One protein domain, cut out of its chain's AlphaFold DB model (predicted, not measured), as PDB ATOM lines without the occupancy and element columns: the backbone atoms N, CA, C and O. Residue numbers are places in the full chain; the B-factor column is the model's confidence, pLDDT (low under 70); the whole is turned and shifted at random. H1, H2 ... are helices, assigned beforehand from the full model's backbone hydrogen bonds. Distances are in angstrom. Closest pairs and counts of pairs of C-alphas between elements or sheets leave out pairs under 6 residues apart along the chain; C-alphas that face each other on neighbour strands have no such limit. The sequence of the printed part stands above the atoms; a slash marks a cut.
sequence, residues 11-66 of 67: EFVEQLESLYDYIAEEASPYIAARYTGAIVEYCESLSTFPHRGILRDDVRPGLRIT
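Overview. This is residues 11 to 66 of the 67 residues of the protein "Plasmid stabilization protein" of Cupriavidus neocaledonicus (UniProt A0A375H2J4). Two helices, H2 and H1, fold back on each other as a narrow V, a helical hairpin whose arms part away from the tight link between them. Past the far end of H2 the backbone goes on as a tail with no named element, residues 46 to 66, which doubles back in a small loop where residues 54 to 55 pair with residues 64 to 65, antiparallel. Residues 44 to 49, of which 44 to 45 belong to H2, stand free. The printed part has 56 residues with two named helices, H1 then H2 along the chain, and no named strand; its class is all helix. It is loose, with a radius of gyration of the C-alphas of 13.8 A, and elongated, spanning 36 by 24 by 16 A.

Arrangement. Begin with the longest helix, H2, residues 29 to 45, and look for H1, residues 11 to 26, which it touches with its residues 29 to 36 alone. The closest C-alphas of the two are those of Tyr 20 and Ala 32, 5.0 A apart. H1 and H2 run opposite ways at a shallow tilt of 31 degrees and form a helical hairpin. In both helices every O i to N i+4 pair is within hydrogen-bond range.

Along the chain. Find C-alpha 29 at (34.625, 30.350, -21.113); from there H2 runs 24.2 A to C-alpha 45 at (19.807, 21.749, -3.976). H1 begins at C-alpha 11, at (38.807, 16.152, -5.370), and runs 22.7 A to C-alpha 26.

Size, cuts and confidence. The two C-alphas farthest apart are those of Ser 28 and Pro 61, at 37.9 A. The printed part has no cut, and the link from H1 to H2 is tight. The mean pLDDT of the printed part is 97.4, and no printed residue is under 70.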
ATOM      1  N   GLU A  11      38.675  16.674  -4.009       97.19
ATOM      2  CA  GLU A  11      38.807  16.152  -5.370       97.19
ATOM      3  C   GLU A  11      37.714  16.681  -6.313       97.19
ATOM      4  O   GLU A  11      37.930  16.782  -7.518       97.19
ATOM      5  N   PHE A  12      36.542  17.052  -5.787       96.94
ATOM      6  CA  PHE A  12      35.474  17.638  -6.599       96.94
ATOM      7  C   PHE A  12      35.874  19.007  -7.160       96.94
ATOM      8  O   PHE A  12      35.489  19.333  -8.278       96.94
ATOM      9  N   VAL A  13      36.652  19.796  -6.413       95.75
ATOM     10  CA  VAL A  13      37.107  21.120  -6.865       95.75
ATOM     11  C   VAL A  13      38.062  20.967  -8.047       95.75
ATOM     12  O   VAL A  13      37.827  21.559  -9.095       95.75
ATOM     13  N   GLU A  14      39.056  20.086  -7.922       97.38
ATOM     14  CA  GLU A  14      40.026  19.792  -8.989       97.38
ATOM     15  C   GLU A  14      39.338  19.254 -10.256       97.38
ATOM     16  O   GLU A  14      39.673  19.633 -11.383       97.38
ATOM     17  N   GLN A  15      38.333  18.387 -10.082       98.12
ATOM     18  CA  GLN A  15      37.534  17.860 -11.188       98.12
ATOM     19  C   GLN A  15      36.694  18.944 -11.868       98.12
ATOM     20  O   GLN A  15      36.570  18.942 -13.094       98.12
ATOM     21  N   LEU A  16      36.113  19.863 -11.093       98.25
ATOM     22  CA  LEU A  16      35.289  20.943 -11.624       98.25
ATOM     23  C   LEU A  16      36.131  21.966 -12.400       98.25
ATOM     24  O   LEU A  16      35.692  22.423 -13.454       98.25
ATOM     25  N   GLU A  17      37.333  22.282 -11.917       98.25
ATOM     26  CA  GLU A  17      38.303  23.137 -12.614       98.25
ATOM     27  C   GLU A  17      38.771  22.494 -13.924       98.25
ATOM     28  O   GLU A  17      38.669  23.108 -14.983       98.25
ATOM     29  N   SER A  18      39.157  21.215 -13.887       98.56
ATOM     30  CA  SER A  18      39.564  20.478 -15.094       98.56
ATOM     31  C   SER A  18      38.449  20.431 -16.148       98.56
ATOM     32  O   SER A  18      38.698  20.559 -17.347       98.56
ATOM     33  N   LEU A  19      37.199  20.260 -15.707       98.56
ATOM     34  CA  LEU A  19      36.031  20.281 -16.583       98.56
ATOM     35  C   LEU A  19      35.764  21.679 -17.153       98.56
ATOM     36  O   LEU A  19      35.383  21.796 -18.319       98.56
ATOM     37  N   TYR A  20      35.948  22.727 -16.347       98.75
ATOM     38  CA  TYR A  20      35.845  24.105 -16.814       98.75
ATOM     39  C   TYR A  20      36.854  24.370 -17.931       98.75
ATOM     40  O   TYR A  20      36.447  24.816 -19.003       98.75
ATOM     41  N   ASP A  21      38.132  24.063 -17.700       98.81
ATOM     42  CA  ASP A  21      39.209  24.325 -18.657       98.81
ATOM     43  C   ASP A  21      38.954  23.607 -19.984       98.81
ATOM     44  O   ASP A  21      39.004  24.227 -21.047       98.81
ATOM     45  N   TYR A  22      38.550  22.336 -19.913       98.75
ATOM     46  CA  TYR A  22      38.185  21.550 -21.089       98.75
ATOM     47  C   TYR A  22      37.046  22.193 -21.901       98.75
ATOM     48  O   TYR A  22      37.164  22.380 -23.111       98.75
ATOM     49  N   ILE A  23      35.937  22.576 -21.259       98.75
ATOM     50  CA  ILE A  23      34.796  23.189 -21.965       98.75
ATOM     51  C   ILE A  23      35.149  24.596 -22.471       98.75
ATOM     52  O   ILE A  23      34.629  25.041 -23.499       98.75
ATOM     53  N   ALA A  24      36.001  25.324 -21.749       98.75
ATOM     54  CA  ALA A  24      36.423  26.660 -22.138       98.75
ATOM     55  C   ALA A  24      37.255  26.628 -23.425       98.75
ATOM     56  O   ALA A  24      37.066  27.504 -24.272       98.75
ATOM     57  N   GLU A  25      38.113  25.614 -23.571       98.75
ATOM     58  CA  GLU A  25      38.902  25.342 -24.773       98.75
ATOM     59  C   GLU A  25      38.028  24.866 -25.943       98.75
ATOM     60  O   GLU A  25      38.105  25.427 -27.035       98.75
ATOM     61  N   GLU A  26      37.146  23.890 -25.713       98.75
ATOM     62  CA  GLU A  26      36.344  23.263 -26.778       98.75
ATOM     63  C   GLU A  26      35.136  24.102 -27.233       98.75
ATOM     64  O   GLU A  26      34.645  23.943 -28.351       98.75
ATOM     65  N   ALA A  27      34.615  24.985 -26.374       98.56
ATOM     66  CA  ALA A  27      33.409  25.758 -26.657       98.56
ATOM     67  C   ALA A  27      33.579  27.257 -26.381       98.56
ATOM     68  O   ALA A  27      33.605  28.063 -27.310       98.56
ATOM     69  N   SER A  28      33.599  27.658 -25.108       98.69
ATOM     70  CA  SER A  28      33.924  29.024 -24.671       98.69
ATOM     71  C   SER A  28      33.937  29.119 -23.142       98.69
ATOM     72  O   SER A  28      33.177  28.398 -22.482       98.69
ATOM     73  N   PRO A  29      34.667  30.089 -22.555       98.69
ATOM     74  CA  PRO A  29      34.625  30.350 -21.113       98.69
ATOM     75  C   PRO A  29      33.211  30.608 -20.568       98.69
ATOM     76  O   PRO A  29      32.882  30.209 -19.454       98.69
ATOM     77  N   TYR A  30      32.335  31.239 -21.361       98.75
ATOM     78  CA  TYR A  30      30.946  31.489 -20.960       98.75
ATOM     79  C   TYR A  30      30.139  30.192 -20.810       98.75
ATOM     80  O   TYR A  30      29.401  30.028 -19.838       98.75
ATOM     81  N   ILE A  31      30.279  29.264 -21.763       98.75
ATOM     82  CA  ILE A  31      29.604  27.959 -21.706       98.75
ATOM     83  C   ILE A  31      30.160  27.138 -20.540       98.75
ATOM     84  O   ILE A  31      29.373  26.565 -19.787       98.75
ATOM     85  N   ALA A  32      31.481  27.147 -20.342       98.75
ATOM     86  CA  ALA A  32      32.136  26.465 -19.231       98.75
ATOM     87  C   ALA A  32      31.610  26.948 -17.873       98.75
ATOM     88  O   ALA A  32      31.130  26.139 -17.083       98.75
ATOM     89  N   ALA A  33      31.591  28.269 -17.651       98.69
ATOM     90  CA  ALA A  33      31.092  28.872 -16.414       98.69
ATOM     91  C   ALA A  33      29.625  28.516 -16.140       98.69
ATOM     92  O   ALA A  33      29.251  28.215 -15.007       98.69
ATOM     93  N   ARG A  34      28.777  28.531 -17.179       98.75
ATOM     94  CA  ARG A  34      27.372  28.130 -17.034       98.75
ATOM     95  C   ARG A  34      27.228  26.660 -16.669       98.75
ATOM     96  O   ARG A  34      26.378  26.333 -15.847       98.75
ATOM     97  N   TYR A  35      28.010  25.787 -17.295       98.50
ATOM     98  CA  TYR A  35      27.906  24.351 -17.076       98.50
ATOM     99  C   TYR A  35      28.392  23.958 -15.679       98.50
ATOM    100  O   TYR A  35      27.670  23.288 -14.942       98.50
ATOM    101  N   THR A  36      29.575  24.426 -15.272       98.50
ATOM    102  CA  THR A  36      30.115  24.131 -13.938       98.50
ATOM    103  C   THR A  36      29.302  24.791 -12.828       98.50
ATOM    104  O   THR A  36      29.051  24.152 -11.806       98.50
ATOM    105  N   GLY A  37      28.785  26.005 -13.046       98.56
ATOM    106  CA  GLY A  37      27.845  26.652 -12.126       98.56
ATOM    107  C   GLY A  37      26.567  25.835 -11.915       98.56
ATOM    108  O   GLY A  37      26.174  25.592 -10.776       98.56
ATOM    109  N   ALA A  38      25.965  25.318 -12.993       98.50
ATOM    110  CA  ALA A  38      24.766  24.481 -12.902       98.50
ATOM    111  C   ALA A  38      25.007  23.170 -12.127       98.50
ATOM    112  O   ALA A  38      24.112  22.698 -11.423       98.50
ATOM    113  N   ILE A  39      26.209  22.589 -12.219       97.81
ATOM    114  CA  ILE A  39      26.590  21.418 -11.413       97.81
ATOM    115  C   ILE A  39      26.583  21.775  -9.922       97.81
ATOM    116  O   ILE A  39      25.986  21.050  -9.123       97.81
ATOM    117  N   VAL A  40      27.210  22.895  -9.545       98.00
ATOM    118  CA  VAL A  40      27.261  23.348  -8.145       98.00
ATOM    119  C   VAL A  40      25.853  23.629  -7.617       98.00
ATOM    120  O   VAL A  40      25.479  23.076  -6.583       98.00
ATOM    121  N   GLU A  41      25.038  24.383  -8.358       98.06
ATOM    122  CA  GLU A  41      23.640  24.672  -7.998       98.06
ATOM    123  C   GLU A  41      22.821  23.382  -7.803       98.06
ATOM    124  O   GLU A  41      22.050  23.237  -6.842       98.06
ATOM    125  N   TYR A  42      23.008  22.398  -8.688       96.50
ATOM    126  CA  TYR A  42      22.345  21.107  -8.560       96.50
ATOM    127  C   TYR A  42      22.760  20.384  -7.274       96.50
ATOM    128  O   TYR A  42      21.886  19.907  -6.539       96.50
ATOM    129  N   CYS A  43      24.059  20.327  -6.974       96.19
ATOM    130  CA  CYS A  43      24.578  19.727  -5.749       96.19
ATOM    131  C   CYS A  43      24.042  20.429  -4.494       96.19
ATOM    132  O   CYS A  43      23.578  19.756  -3.576       96.19
ATOM    133  N   GLU A  44      24.024  21.760  -4.458       97.00
ATOM    134  CA  GLU A  44      23.511  22.534  -3.319       97.00
ATOM    135  C   GLU A  44      22.019  22.282  -3.059       97.00
ATOM    136  O   GLU A  44      21.575  22.193  -1.906       97.00
ATOM    137  N   SER A  45      21.231  22.068  -4.118       96.38
ATOM    138  CA  SER A  45      19.807  21.749  -3.976       96.38
ATOM    139  C   SER A  45      19.538  20.394  -3.290       96.38
ATOM    140  O   SER A  45      18.427  20.169  -2.797       96.38
ATOM    141  N   LEU A  46      20.542  19.510  -3.167       95.69
ATOM    142  CA  LEU A  46      20.443  18.262  -2.394       95.69
ATOM    143  C   LEU A  46      20.242  18.505  -0.894       95.69
ATOM    144  O   LEU A  46      19.744  17.615  -0.205       95.69
ATOM    145  N   SER A  47      20.545  19.708  -0.397       97.25
ATOM    146  CA  SER A  47      20.307  20.107   0.997       97.25
ATOM    147  C   SER A  47      18.862  19.889   1.461       97.25
ATOM    148  O   SER A  47      18.620  19.697   2.652       97.25
ATOM    149  N   THR A  48      17.898  19.899   0.539       96.31
ATOM    150  CA  THR A  48      16.463  19.774   0.833       96.31
ATOM    151  C   THR A  48      15.907  18.364   0.630       96.31
ATOM    152  O   THR A  48      15.006  17.949   1.358       96.31
ATOM    153  N   PHE A  49      16.466  17.608  -0.317       94.25
ATOM    154  CA  PHE A  49      16.042  16.249  -0.666       94.25
ATOM    155  C   PHE A  49      17.263  15.340  -0.908       94.25
ATOM    156  O   PHE A  49      17.486  14.887  -2.035       94.25
ATOM    157  N   PRO A  50      18.058  15.026   0.134       94.19
ATOM    158  CA  PRO A  50      19.360  14.361  -0.021       94.19
ATOM    159  C   PRO A  50      19.272  12.914  -0.534       94.19
ATOM    160  O   PRO A  50      20.263  12.342  -0.979       94.19
ATOM    161  N   HIS A  51      18.087  12.299  -0.496       94.81
ATOM    162  CA  HIS A  51      17.864  10.917  -0.928       94.81
ATOM    163  C   HIS A  51      17.195  10.790  -2.302       94.81
ATOM    164  O   HIS A  51      16.792   9.690  -2.668       94.81
ATOM    165  N   ARG A  52      17.082  11.885  -3.071       94.56
ATOM    166  CA  ARG A  52      16.420  11.870  -4.389       94.56
ATOM    167  C   ARG A  52      17.200  11.128  -5.487       94.56
ATOM    168  O   ARG A  52      16.616  10.785  -6.505       94.56
ATOM    169  N   GLY A  53      18.499  10.892  -5.291       95.44
ATOM    170  CA  GLY A  53      19.332  10.118  -6.219       95.44
ATOM    171  C   GLY A  53      19.123   8.605  -6.106       95.44
ATOM    172  O   GLY A  53      18.671   8.100  -5.074       95.44
ATOM    173  N   ILE A  54      19.516   7.874  -7.149       96.88
ATOM    174  CA  ILE A  54      19.416   6.412  -7.237       96.88
ATOM    175  C   ILE A  54      20.519   5.775  -6.387       96.88
ATOM    176  O   ILE A  54      21.693   6.097  -6.561       96.88
ATOM    177  N   LEU A  55      20.146   4.874  -5.474       97.38
ATOM    178  CA  LEU A  55      21.081   4.141  -4.614       97.38
ATOM    179  C   LEU A  55      21.881   3.114  -5.429       97.38
ATOM    180  O   LEU A  55      21.297   2.346  -6.193       97.38
ATOM    181  N   ARG A  56      23.203   3.096  -5.245       97.38
ATOM    182  CA  ARG A  56      24.150   2.175  -5.892       97.38
ATOM    183  C   ARG A  56      25.072   1.525  -4.865       97.38
ATOM    184  O   ARG A  56      26.294   1.672  -4.908       97.38
ATOM    185  N   ASP A  57      24.461   0.795  -3.935       97.62
ATOM    186  CA  ASP A  57      25.186   0.014  -2.923       97.62
ATOM    187  C   ASP A  57      26.060  -1.082  -3.544       97.62
ATOM    188  O   ASP A  57      27.059  -1.478  -2.950       97.62
ATOM    189  N   ASP A  58      25.723  -1.522  -4.759       97.12
ATOM    190  CA  ASP A  58      26.523  -2.440  -5.570       97.12
ATOM    191  C   ASP A  58      27.887  -1.855  -5.980       97.12
ATOM    192  O   ASP A  58      28.818  -2.610  -6.247       97.12
ATOM    193  N   VAL A  59      28.018  -0.525  -6.010       97.19
ATOM    194  CA  VAL A  59      29.284   0.176  -6.274       97.19
ATOM    195  C   VAL A  59      29.971   0.546  -4.961       97.19
ATOM    196  O   VAL A  59      31.160   0.285  -4.780       97.19
ATOM    197  N   ARG A  60      29.236   1.177  -4.039       96.19
ATOM    198  CA  ARG A  60      29.722   1.531  -2.701       96.19
ATOM    199  C   ARG A  60      28.534   1.729  -1.757       96.19
ATOM    200  O   ARG A  60      27.631   2.484  -2.117       96.19
ATOM    201  N   PRO A  61      28.553   1.172  -0.532       97.69
ATOM    202  CA  PRO A  61      27.485   1.387   0.441       97.69
ATOM    203  C   PRO A  61      27.165   2.874   0.653       97.69
ATOM    204  O   PRO A  61      28.059   3.688   0.898       97.69
ATOM    205  N   GLY A  62      25.888   3.232   0.537       95.50
ATOM    206  CA  GLY A  62      25.376   4.591   0.704       95.50
ATOM    207  C   GLY A  62      25.605   5.528  -0.488       95.50
ATOM    208  O   GLY A  62      25.176   6.682  -0.428       95.50
ATOM    209  N   LEU A  63      26.251   5.076  -1.572       96.94
ATOM    210  CA  LEU A  63      26.445   5.891  -2.771       96.94
ATOM    211  C   LEU A  63      25.115   6.138  -3.483       96.94
ATOM    212  O   LEU A  63      24.336   5.217  -3.722       96.94
ATOM    213  N   ARG A  64      24.888   7.387  -3.890       97.19
ATOM    214  CA  ARG A  64      23.759   7.766  -4.740       97.19
ATOM    215  C   ARG A  64      24.246   8.513  -5.968       97.19
ATOM    216  O   ARG A  64      25.168   9.317  -5.863       97.19
ATOM    217  N   ILE A  65      23.603   8.258  -7.101       96.31
ATOM    218  CA  ILE A  65      23.893   8.912  -8.381       96.31
ATOM    219  C   ILE A  65      22.665   9.664  -8.905       96.31
ATOM    220  O   ILE A  65      21.527   9.356  -8.541       96.31
ATOM    221  N   THR A  66      22.910  10.657  -9.753       93.06
ATOM    222  CA  THR A  66      21.891  11.402 -10.507       93.06
ATOM    223  C   THR A  66      22.025  11.107 -12.004       93.06
ATOM    224  O   THR A  66      22.999  10.476 -12.414       93.06
TER     225      THR A  66